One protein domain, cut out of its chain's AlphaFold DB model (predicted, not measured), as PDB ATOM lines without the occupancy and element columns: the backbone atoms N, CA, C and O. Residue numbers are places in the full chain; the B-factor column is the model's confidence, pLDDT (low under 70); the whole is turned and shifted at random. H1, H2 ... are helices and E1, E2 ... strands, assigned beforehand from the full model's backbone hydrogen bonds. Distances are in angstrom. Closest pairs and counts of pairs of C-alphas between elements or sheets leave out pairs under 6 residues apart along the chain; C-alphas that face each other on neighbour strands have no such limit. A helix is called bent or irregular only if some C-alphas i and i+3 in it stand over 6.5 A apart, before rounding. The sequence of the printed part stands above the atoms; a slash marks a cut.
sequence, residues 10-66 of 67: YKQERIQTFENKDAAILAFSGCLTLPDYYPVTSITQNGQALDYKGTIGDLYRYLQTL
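Overview. This is residues 10 to 66 of the 67 residues of the protein "30S ribosomal protein S16" of Streptococcus suis (UniProt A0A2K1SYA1). Two short helices, H1 and H2, pack on each other at a steep tilt beside a small two-stranded hairpin, E2 and E3, while a separate strand, E1, passes near E2 without pairing with it. A loop of ten residues, 30 to 39, leads from the end of H1 to the start of E2, and residues 51 to 55 lead from the hairpin to H2. The printed part has 57 residues with two named helices and three named strands, in the order E1, H1, E2, E3, H2; the sheet is E2 - E3, antiparallel, and the class is mixed, helices and strands. The whole is compact, with a radius of gyration of the C-alphas of 10.9 A, and rounded, spanning 29 by 25 by 18 A.

Arrangement. Strand E2, residues 40 to 45, and strand E3, residues 48 to 50, are antiparallel neighbours and form a hairpin, with 135 degrees between their directions. The C-alphas of Thr 44 and Ala 49 face each other at 4.3 A; N 45 and O 48, at 2.8 A, and N 50 and O 43, at 2.9 A, are within hydrogen-bond range. Strand E1, residues 13 to 18, pairs with no named strand; E1 and E2 are near each other, with 12 pairs of C-alphas within 10 A. Helix H2, residues 56 to 63, has one pair of C-alphas within 8 A with E2, those of Val 40 and Ile 56, 6.3 A apart. Helix H1, residues 21 to 29, touches H2, their closest C-alphas being those of Phe 28 and Tyr 60 at 5.5 A. H1 and H2 run opposite ways at a steep tilt of 44 degrees. The closest C-alphas of E1 and H1 are those of Phe 18 and Ala 24, 5.7 A apart. E3 is apart from both E1 and H1, and E1 is apart from H2. In H1 every O i to N i+4 pair is within hydrogen-bond range; in H2 2 of 4 are, beside 3 of 5 O i to N i+3 pairs.

Along the chain. E2 measures 14.3 A from first to last C-alpha and begins at C-alpha 40, (2.837, -8.830, 37.403); E3 measures 6.5 A. E1 measures 16.9 A and begins at C-alpha 13, (-4.096, -2.492, 38.770). H1 measures 12.1 A. H2 measures 11.1 A and ends at C-alpha 63, (2.486, -21.722, 34.586); it is irregular, but only just: C-alphas 57 and 60 are 6.9 A apart.

Size, cuts and confidence. The two C-alphas farthest apart in the domain are those of Tyr 10 and Thr 65, at 30.2 A. The printed part, residues 10 to 66, has no cut. The links E1 to H1, E2 to E3 and E3 to H2 are tight, and the link H1 to E2 is short; no link is long. The mean pLDDT of the printed part is 95.2, and no printed residue is under 70.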
ATOM      1  N   TYR A  10      -1.098   2.595  32.140       97.06
ATOM      2  CA  TYR A  10      -1.562   3.714  32.963       97.06
ATOM      3  C   TYR A  10      -1.251   3.522  34.451       97.06
ATOM      4  O   TYR A  10      -1.690   4.332  35.271       97.06
ATOM      5  N   LYS A  11      -0.480   2.483  34.804       96.06
ATOM      6  CA  LYS A  11      -0.146   2.106  36.185       96.06
ATOM      7  C   LYS A  11      -1.389   1.786  37.019       96.06
ATOM      8  O   LYS A  11      -1.385   1.992  38.230       96.06
ATOM      9  N   GLN A  12      -2.458   1.332  36.366       98.12
ATOM     10  CA  GLN A  12      -3.665   0.871  37.038       98.12
ATOM     11  C   GLN A  12      -3.567  -0.631  37.272       98.12
ATOM     12  O   GLN A  12      -3.137  -1.366  36.381       98.12
ATOM     13  N   GLU A  13      -4.003  -1.071  38.449       98.25
ATOM     14  CA  GLU A  13      -4.096  -2.492  38.770       98.25
ATOM     15  C   GLU A  13      -5.208  -3.138  37.940       98.25
ATOM     16  O   GLU A  13      -6.346  -2.653  37.895       98.25
ATOM     17  N   ARG A  14      -4.875  -4.235  37.267       97.94
ATOM     18  CA  ARG A  14      -5.788  -5.037  36.455       97.94
ATOM     19  C   ARG A  14      -5.746  -6.477  36.918       97.94
ATOM     20  O   ARG A  14      -4.722  -6.949  37.394       97.94
ATOM     21  N   ILE A  15      -6.860  -7.172  36.722       97.69
ATOM     22  CA  ILE A  15      -7.021  -8.564  37.125       97.69
ATOM     23  C   ILE A  15      -7.402  -9.376  35.892       97.69
ATOM     24  O   ILE A  15      -8.330  -9.011  35.170       97.69
ATOM     25  N   GLN A  16      -6.702 -10.484  35.676       95.88
ATOM     26  CA  GLN A  16      -7.076 -11.514  34.719       95.88
ATOM     27  C   GLN A  16      -7.379 -12.808  35.471       95.88
ATOM     28  O   GLN A  16      -6.538 -13.316  36.212       95.88
ATOM     29  N   THR A  17      -8.575 -13.350  35.268       97.31
ATOM     30  CA  THR A  17      -9.015 -14.597  35.899       97.31
ATOM     31  C   THR A  17      -9.138 -15.715  34.874       97.31
ATOM     32  O   THR A  17      -9.529 -15.496  33.725       97.31
ATOM     33  N   PHE A  18      -8.808 -16.926  35.310       96.38
ATOM     34  CA  PHE A  18      -8.966 -18.159  34.550       96.38
ATOM     35  C   PHE A  18      -9.549 -19.251  35.448       96.38
ATOM     36  O   PHE A  18      -9.216 -19.357  36.634       96.38
ATOM     37  N   GLU A  19     -10.393 -20.108  34.875       97.25
ATOM     38  CA  GLU A  19     -11.074 -21.180  35.612       97.25
ATOM     39  C   GLU A  19     -10.081 -22.141  36.284       97.25
ATOM     40  O   GLU A  19     -10.253 -22.543  37.439       97.25
ATOM     41  N   ASN A  20      -8.990 -22.469  35.593       96.06
ATOM     42  CA  ASN A  20      -7.946 -23.376  36.056       96.06
ATOM     43  C   ASN A  20      -6.605 -23.092  35.349       96.06
ATOM     44  O   ASN A  20      -6.503 -22.193  34.512       96.06
ATOM     45  N   LYS A  21      -5.570 -23.849  35.735       95.38
ATOM     46  CA  LYS A  21      -4.211 -23.757  35.184       95.38
ATOM     47  C   LYS A  21      -4.185 -24.043  33.680       95.38
ATOM     48  O   LYS A  21      -3.590 -23.264  32.943       95.38
ATOM     49  N   ASP A  22      -4.871 -25.086  33.220       95.62
ATOM     50  CA  ASP A  22      -4.881 -25.470  31.803       95.62
ATOM     51  C   ASP A  22      -5.514 -24.387  30.920       95.62
ATOM     52  O   ASP A  22      -4.988 -24.071  29.856       95.62
ATOM     53  N   ALA A  23      -6.590 -23.749  31.390       96.12
ATOM     54  CA  ALA A  23      -7.221 -22.618  30.715       96.12
ATOM     55  C   ALA A  23      -6.280 -21.405  30.622       96.12
ATOM     56  O   ALA A  23      -6.218 -20.756  29.576       96.12
ATOM     57  N   ALA A  24      -5.517 -21.122  31.684       95.81
ATOM     58  CA  ALA A  24      -4.502 -20.072  31.660       95.81
ATOM     59  C   ALA A  24      -3.382 -20.407  30.657       95.81
ATOM     60  O   ALA A  24      -3.072 -19.589  29.795       95.81
ATOM     61  N   ILE A  25      -2.825 -21.624  30.702       95.75
ATOM     62  CA  ILE A  25      -1.781 -22.074  29.765       95.75
ATOM     63  C   ILE A  25      -2.273 -21.993  28.319       95.75
ATOM     64  O   ILE A  25      -1.550 -21.488  27.463       95.75
ATOM     65  N   LEU A  26      -3.500 -22.444  28.039       95.06
ATOM     66  CA  LEU A  26      -4.093 -22.367  26.707       95.06
ATOM     67  C   LEU A  26      -4.178 -20.915  26.223       95.06
ATOM     68  O   LEU A  26      -3.759 -20.620  25.104       95.06
ATOM     69  N   ALA A  27      -4.655 -20.001  27.069       94.38
ATOM     70  CA  ALA A  27      -4.753 -18.585  26.727       94.38
ATOM     71  C   ALA A  27      -3.376 -17.967  26.424       94.38
ATOM     72  O   ALA A  27      -3.217 -17.300  25.403       94.38
ATOM     73  N   PHE A  28      -2.370 -18.251  27.258       93.81
ATOM     74  CA  PHE A  28      -0.995 -17.776  27.073       93.81
ATOM     75  C   PHE A  28      -0.229 -18.485  25.944       93.81
ATOM     76  O   PHE A  28       0.763 -17.951  25.460       93.81
ATOM     77  N   SER A  29      -0.672 -19.667  25.507       92.19
ATOM     78  CA  SER A  29      -0.134 -20.339  24.314       92.19
ATOM     79  C   SER A  29      -0.642 -19.729  23.004       92.19
ATOM     80  O   SER A  29      -0.046 -19.939  21.948       92.19
ATOM     81  N   GLY A  30      -1.767 -19.011  23.072       85.81
ATOM     82  CA  GLY A  30      -2.406 -18.347  21.943       85.81
ATOM     83  C   GLY A  30      -2.070 -16.859  21.860       85.81
ATOM     84  O   GLY A  30      -1.080 -16.377  22.401       85.81
ATOM     85  N   CYS A  31      -2.917 -16.104  21.159       76.19
ATOM     86  CA  CYS A  31      -2.795 -14.651  21.088       76.19
ATOM     87  C   CYS A  31      -3.563 -14.014  22.251       76.19
ATOM     88  O   CYS A  31      -4.791 -13.919  22.210       76.19
ATOM     89  N   LEU A  32      -2.840 -13.582  23.285       83.12
ATOM     90  CA  LEU A  32      -3.388 -12.748  24.348       83.12
ATOM     91  C   LEU A  32      -3.191 -11.274  23.975       83.12
ATOM     92  O   LEU A  32      -2.103 -10.866  23.582       83.12
ATOM     93  N   THR A  33      -4.215 -10.438  24.135       85.06
ATOM     94  CA  THR A  33      -4.114  -8.992  23.858       85.06
ATOM     95  C   THR A  33      -3.443  -8.215  25.001       85.06
ATOM     96  O   THR A  33      -3.756  -7.043  25.213       85.06
ATOM     97  N   LEU A  34      -2.566  -8.862  25.776       91.50
ATOM     98  CA  LEU A  34      -1.814  -8.242  26.865       91.50
ATOM     99  C   LEU A  34      -0.355  -8.051  26.438       91.50
ATOM    100  O   LEU A  34       0.278  -9.015  26.021       91.50
ATOM    101  N   PRO A  35       0.200  -6.836  26.557       94.44
ATOM    102  CA  PRO A  35       1.622  -6.610  26.358       94.44
ATOM    103  C   PRO A  35       2.497  -7.398  27.342       94.44
ATOM    104  O   PRO A  35       2.368  -7.260  28.558       94.44
ATOM    105  N   ASP A  36       3.459  -8.145  26.802       94.88
ATOM    106  CA  ASP A  36       4.367  -9.023  27.554       94.88
ATOM    107  C   ASP A  36       5.183  -8.320  28.648       94.88
ATOM    108  O   ASP A  36       5.611  -8.954  29.613       94.88
ATOM    109  N   TYR A  37       5.420  -7.014  28.510       95.94
ATOM    110  CA  TYR A  37       6.246  -6.230  29.430       95.94
ATOM    111  C   TYR A  37       5.482  -5.686  30.643       95.94
ATOM    112  O   TYR A  37       6.093  -5.052  31.504       95.94
ATOM    113  N   TYR A  38       4.162  -5.882  30.723       97.62
ATOM    114  CA  TYR A  38       3.405  -5.453  31.896       97.62
ATOM    115  C   TYR A  38       3.877  -6.212  33.143       97.62
ATOM    116  O   TYR A  38       3.968  -7.444  33.109       97.62
ATOM    117  N   PRO A  39       4.218  -5.504  34.238       98.06
ATOM    118  CA  PRO A  39       4.707  -6.144  35.445       98.06
ATOM    119  C   PRO A  39       3.552  -6.825  36.174       98.06
ATOM    120  O   PRO A  39       2.499  -6.222  36.394       98.06
ATOM    121  N   VAL A  40       3.773  -8.073  36.572       98.19
ATOM    122  CA  VAL A  40       2.837  -8.830  37.403       98.19
ATOM    123  C   VAL A  40       3.083  -8.460  38.857       98.19
ATOM    124  O   VAL A  40       4.220  -8.469  39.331       98.19
ATOM    125  N   THR A  41       2.014  -8.121  39.564       98.19
ATOM    126  CA  THR A  41       2.050  -7.693  40.967       98.19
ATOM    127  C   THR A  41       1.726  -8.846  41.912       98.19
ATOM    128  O   THR A  41       2.262  -8.896  43.018       98.19
ATOM    129  N   SER A  42       0.876  -9.788  41.488       98.06
ATOM    130  CA  SER A  42       0.502 -10.973  42.260       98.06
ATOM    131  C   SER A  42      -0.104 -12.055  41.369       98.06
ATOM    132  O   SER A  42      -0.754 -11.758  40.366       98.06
ATOM    133  N   ILE A  43       0.064 -13.317  41.758       98.06
ATOM    134  CA  ILE A  43      -0.675 -14.445  41.191       98.06
ATOM    135  C   ILE A  43      -1.237 -15.268  42.339       98.06
ATOM    136  O   ILE A  43      -0.518 -15.570  43.293       98.06
ATOM    137  N   THR A  44      -2.496 -15.686  42.231       97.94
ATOM    138  CA  THR A  44      -3.070 -16.690  43.128       97.94
ATOM    139  C   THR A  44      -3.531 -17.928  42.367       97.94
ATOM    140  O   THR A  44      -4.065 -17.840  41.259       97.94
ATOM    141  N   GLN A  45      -3.337 -19.098  42.974       97.12
ATOM    142  CA  GLN A  45      -3.885 -20.374  42.528       97.12
ATOM    143  C   GLN A  45      -4.836 -20.883  43.605       97.12
ATOM    144  O   GLN A  45      -4.438 -21.149  44.734       97.12
ATOM    145  N   ASN A  46      -6.120 -20.985  43.265       95.94
ATOM    146  CA  ASN A  46      -7.185 -21.370  44.194       95.94
ATOM    147  C   ASN A  46      -7.191 -20.518  45.484       95.94
ATOM    148  O   ASN A  46      -7.429 -21.031  46.573       95.94
ATOM    149  N   GLY A  47      -6.906 -19.216  45.355       95.81
ATOM    150  CA  GLY A  47      -6.838 -18.269  46.473       95.81
ATOM    151  C   GLY A  47      -5.515 -18.270  47.248       95.81
ATOM    152  O   GLY A  47      -5.324 -17.416  48.110       95.81
ATOM    153  N   GLN A  48      -4.583 -19.177  46.941       96.44
ATOM    154  CA  GLN A  48      -3.252 -19.186  47.541       96.44
ATOM    155  C   GLN A  48      -2.285 -18.356  46.697       96.44
ATOM    156  O   GLN A  48      -2.131 -18.606  45.503       96.44
ATOM    157  N   ALA A  49      -1.643 -17.364  47.313       96.81
ATOM    158  CA  ALA A  49      -0.643 -16.540  46.644       96.81
ATOM    159  C   ALA A  49       0.595 -17.366  46.271       96.81
ATOM    160  O   ALA A  49       1.074 -18.176  47.067       96.81
ATOM    161  N   LEU A  50       1.112 -17.130  45.070       96.69
ATOM    162  CA  LEU A  50       2.344 -17.722  44.571       96.69
ATOM    163  C   LEU A  50       3.484 -16.698  44.645       96.69
ATOM    164  O   LEU A  50       3.263 -15.511  44.405       96.69
ATOM    165  N   ASP A  51       4.709 -17.146  44.929       95.38
ATOM    166  CA  ASP A  51       5.897 -16.275  44.945       95.38
ATOM    167  C   ASP A  51       6.445 -16.072  43.525       95.38
ATOM    168  O   ASP A  51       7.510 -16.564  43.152       95.38
ATOM    169  N   TYR A  52       5.661 -15.380  42.700       97.00
ATOM    170  CA  TYR A  52       6.035 -15.028  41.338       97.00
ATOM    171  C   TYR A  52       6.515 -13.579  41.251       97.00
ATOM    172  O   TYR A  52       5.861 -12.662  41.749       97.00
ATOM    173  N   LYS A  53       7.634 -13.363  40.554       95.75
ATOM    174  CA  LYS A  53       8.161 -12.034  40.221       95.75
ATOM    175  C   LYS A  53       8.590 -12.023  38.762       95.75
ATOM    176  O   LYS A  53       9.535 -12.717  38.398       95.75
ATOM    177  N   GLY A  54       7.906 -11.236  37.941       96.75
ATOM    178  CA  GLY A  54       8.159 -11.181  36.506       96.75
ATOM    179  C   GLY A  54       7.123 -10.345  35.768       96.75
ATOM    180  O   GLY A  54       6.407  -9.536  36.369       96.75
ATOM    181  N   THR A  55       7.054 -10.530  34.455       97.69
ATOM    182  CA  THR A  55       6.102  -9.834  33.585       97.69
ATOM    183  C   THR A  55       5.131 -10.809  32.930       97.69
ATOM    184  O   THR A  55       5.310 -12.025  32.977       97.69
ATOM    185  N   ILE A  56       4.097 -10.277  32.279       96.88
ATOM    186  CA  ILE A  56       3.094 -11.072  31.559       96.88
ATOM    187  C   ILE A  56       3.732 -12.087  30.588       96.88
ATOM    188  O   ILE A  56       3.296 -13.234  30.535       96.88
ATOM    189  N   GLY A  57       4.792 -11.707  29.868       95.31
ATOM    190  CA  GLY A  57       5.449 -12.565  28.872       95.31
ATOM    191  C   GLY A  57       6.144 -13.808  29.442       95.31
ATOM    192  O   GLY A  57       6.354 -14.788  28.726       95.31
ATOM    193  N   ASP A  58       6.470 -13.811  30.735       96.06
ATOM    194  CA  ASP A  58       7.103 -14.952  31.402       96.06
ATOM    195  C   ASP A  58       6.078 -15.945  31.975       96.06
ATOM    196  O   ASP A  58       6.437 -17.068  32.350       96.06
ATOM    197  N   LEU A  59       4.794 -15.569  32.009       95.81
ATOM    198  CA  LEU A  59       3.734 -16.370  32.620       95.81
ATOM    199  C   LEU A  59       3.545 -17.717  31.941       95.81
ATOM    200  O   LEU A  59       3.351 -18.706  32.637       95.81
ATOM    201  N   TYR A  60       3.643 -17.791  30.610       95.19
ATOM    202  CA  TYR A  60       3.479 -19.064  29.908       95.19
ATOM    203  C   TYR A  60       4.443 -20.134  30.440       95.19
ATOM    204  O   TYR A  60       4.019 -21.236  30.784       95.19
ATOM    205  N   ARG A  61       5.732 -19.790  30.572       95.56
ATOM    206  CA  ARG A  61       6.758 -20.713  31.084       95.56
ATOM    207  C   ARG A  61       6.555 -21.004  32.565       95.56
ATOM    208  O   ARG A  61       6.679 -22.148  32.976       95.56
ATOM    209  N   TYR A  62       6.227 -19.987  33.357       97.00
ATOM    210  CA  TYR A  62       5.997 -20.152  34.790       97.00
ATOM    211  C   TYR A  62       4.795 -21.058  35.098       97.00
ATOM    212  O   TYR A  62       4.882 -21.951  35.933       97.00
ATOM    213  N   LEU A  63       3.679 -20.894  34.389       95.56
ATOM    214  CA  LEU A  63       2.486 -21.722  34.586       95.56
ATOM    215  C   LEU A  63       2.752 -23.207  34.290       95.56
ATOM    216  O   LEU A  63       2.099 -24.071  34.875       95.56
ATOM    217  N   GLN A  64       3.727 -23.515  33.427       95.12
ATOM    218  CA  GLN A  64       4.169 -24.887  33.157       95.12
ATOM    219  C   GLN A  64       4.986 -25.508  34.300       95.12
ATOM    220  O   GLN A  64       5.103 -26.730  34.337       95.12
ATOM    221  N   THR A  65       5.545 -24.711  35.217       95.25
ATOM    222  CA  THR A  65       6.318 -25.219  36.366       95.25
ATOM    223  C   THR A  65       5.471 -25.473  37.605       95.25
ATOM    224  O   THR A  65       5.974 -26.044  38.566       95.25
ATOM    225  N   LEU A  66       4.226 -24.995  37.626       91.56
ATOM    226  CA  LEU A  66       3.297 -25.241  38.727       91.56
ATOM    227  C   LEU A  66       2.831 -26.698  38.699       91.56
ATOM    228  O   LEU A  66       2.632 -27.243  37.612       91.56
TER     229      LEU A  66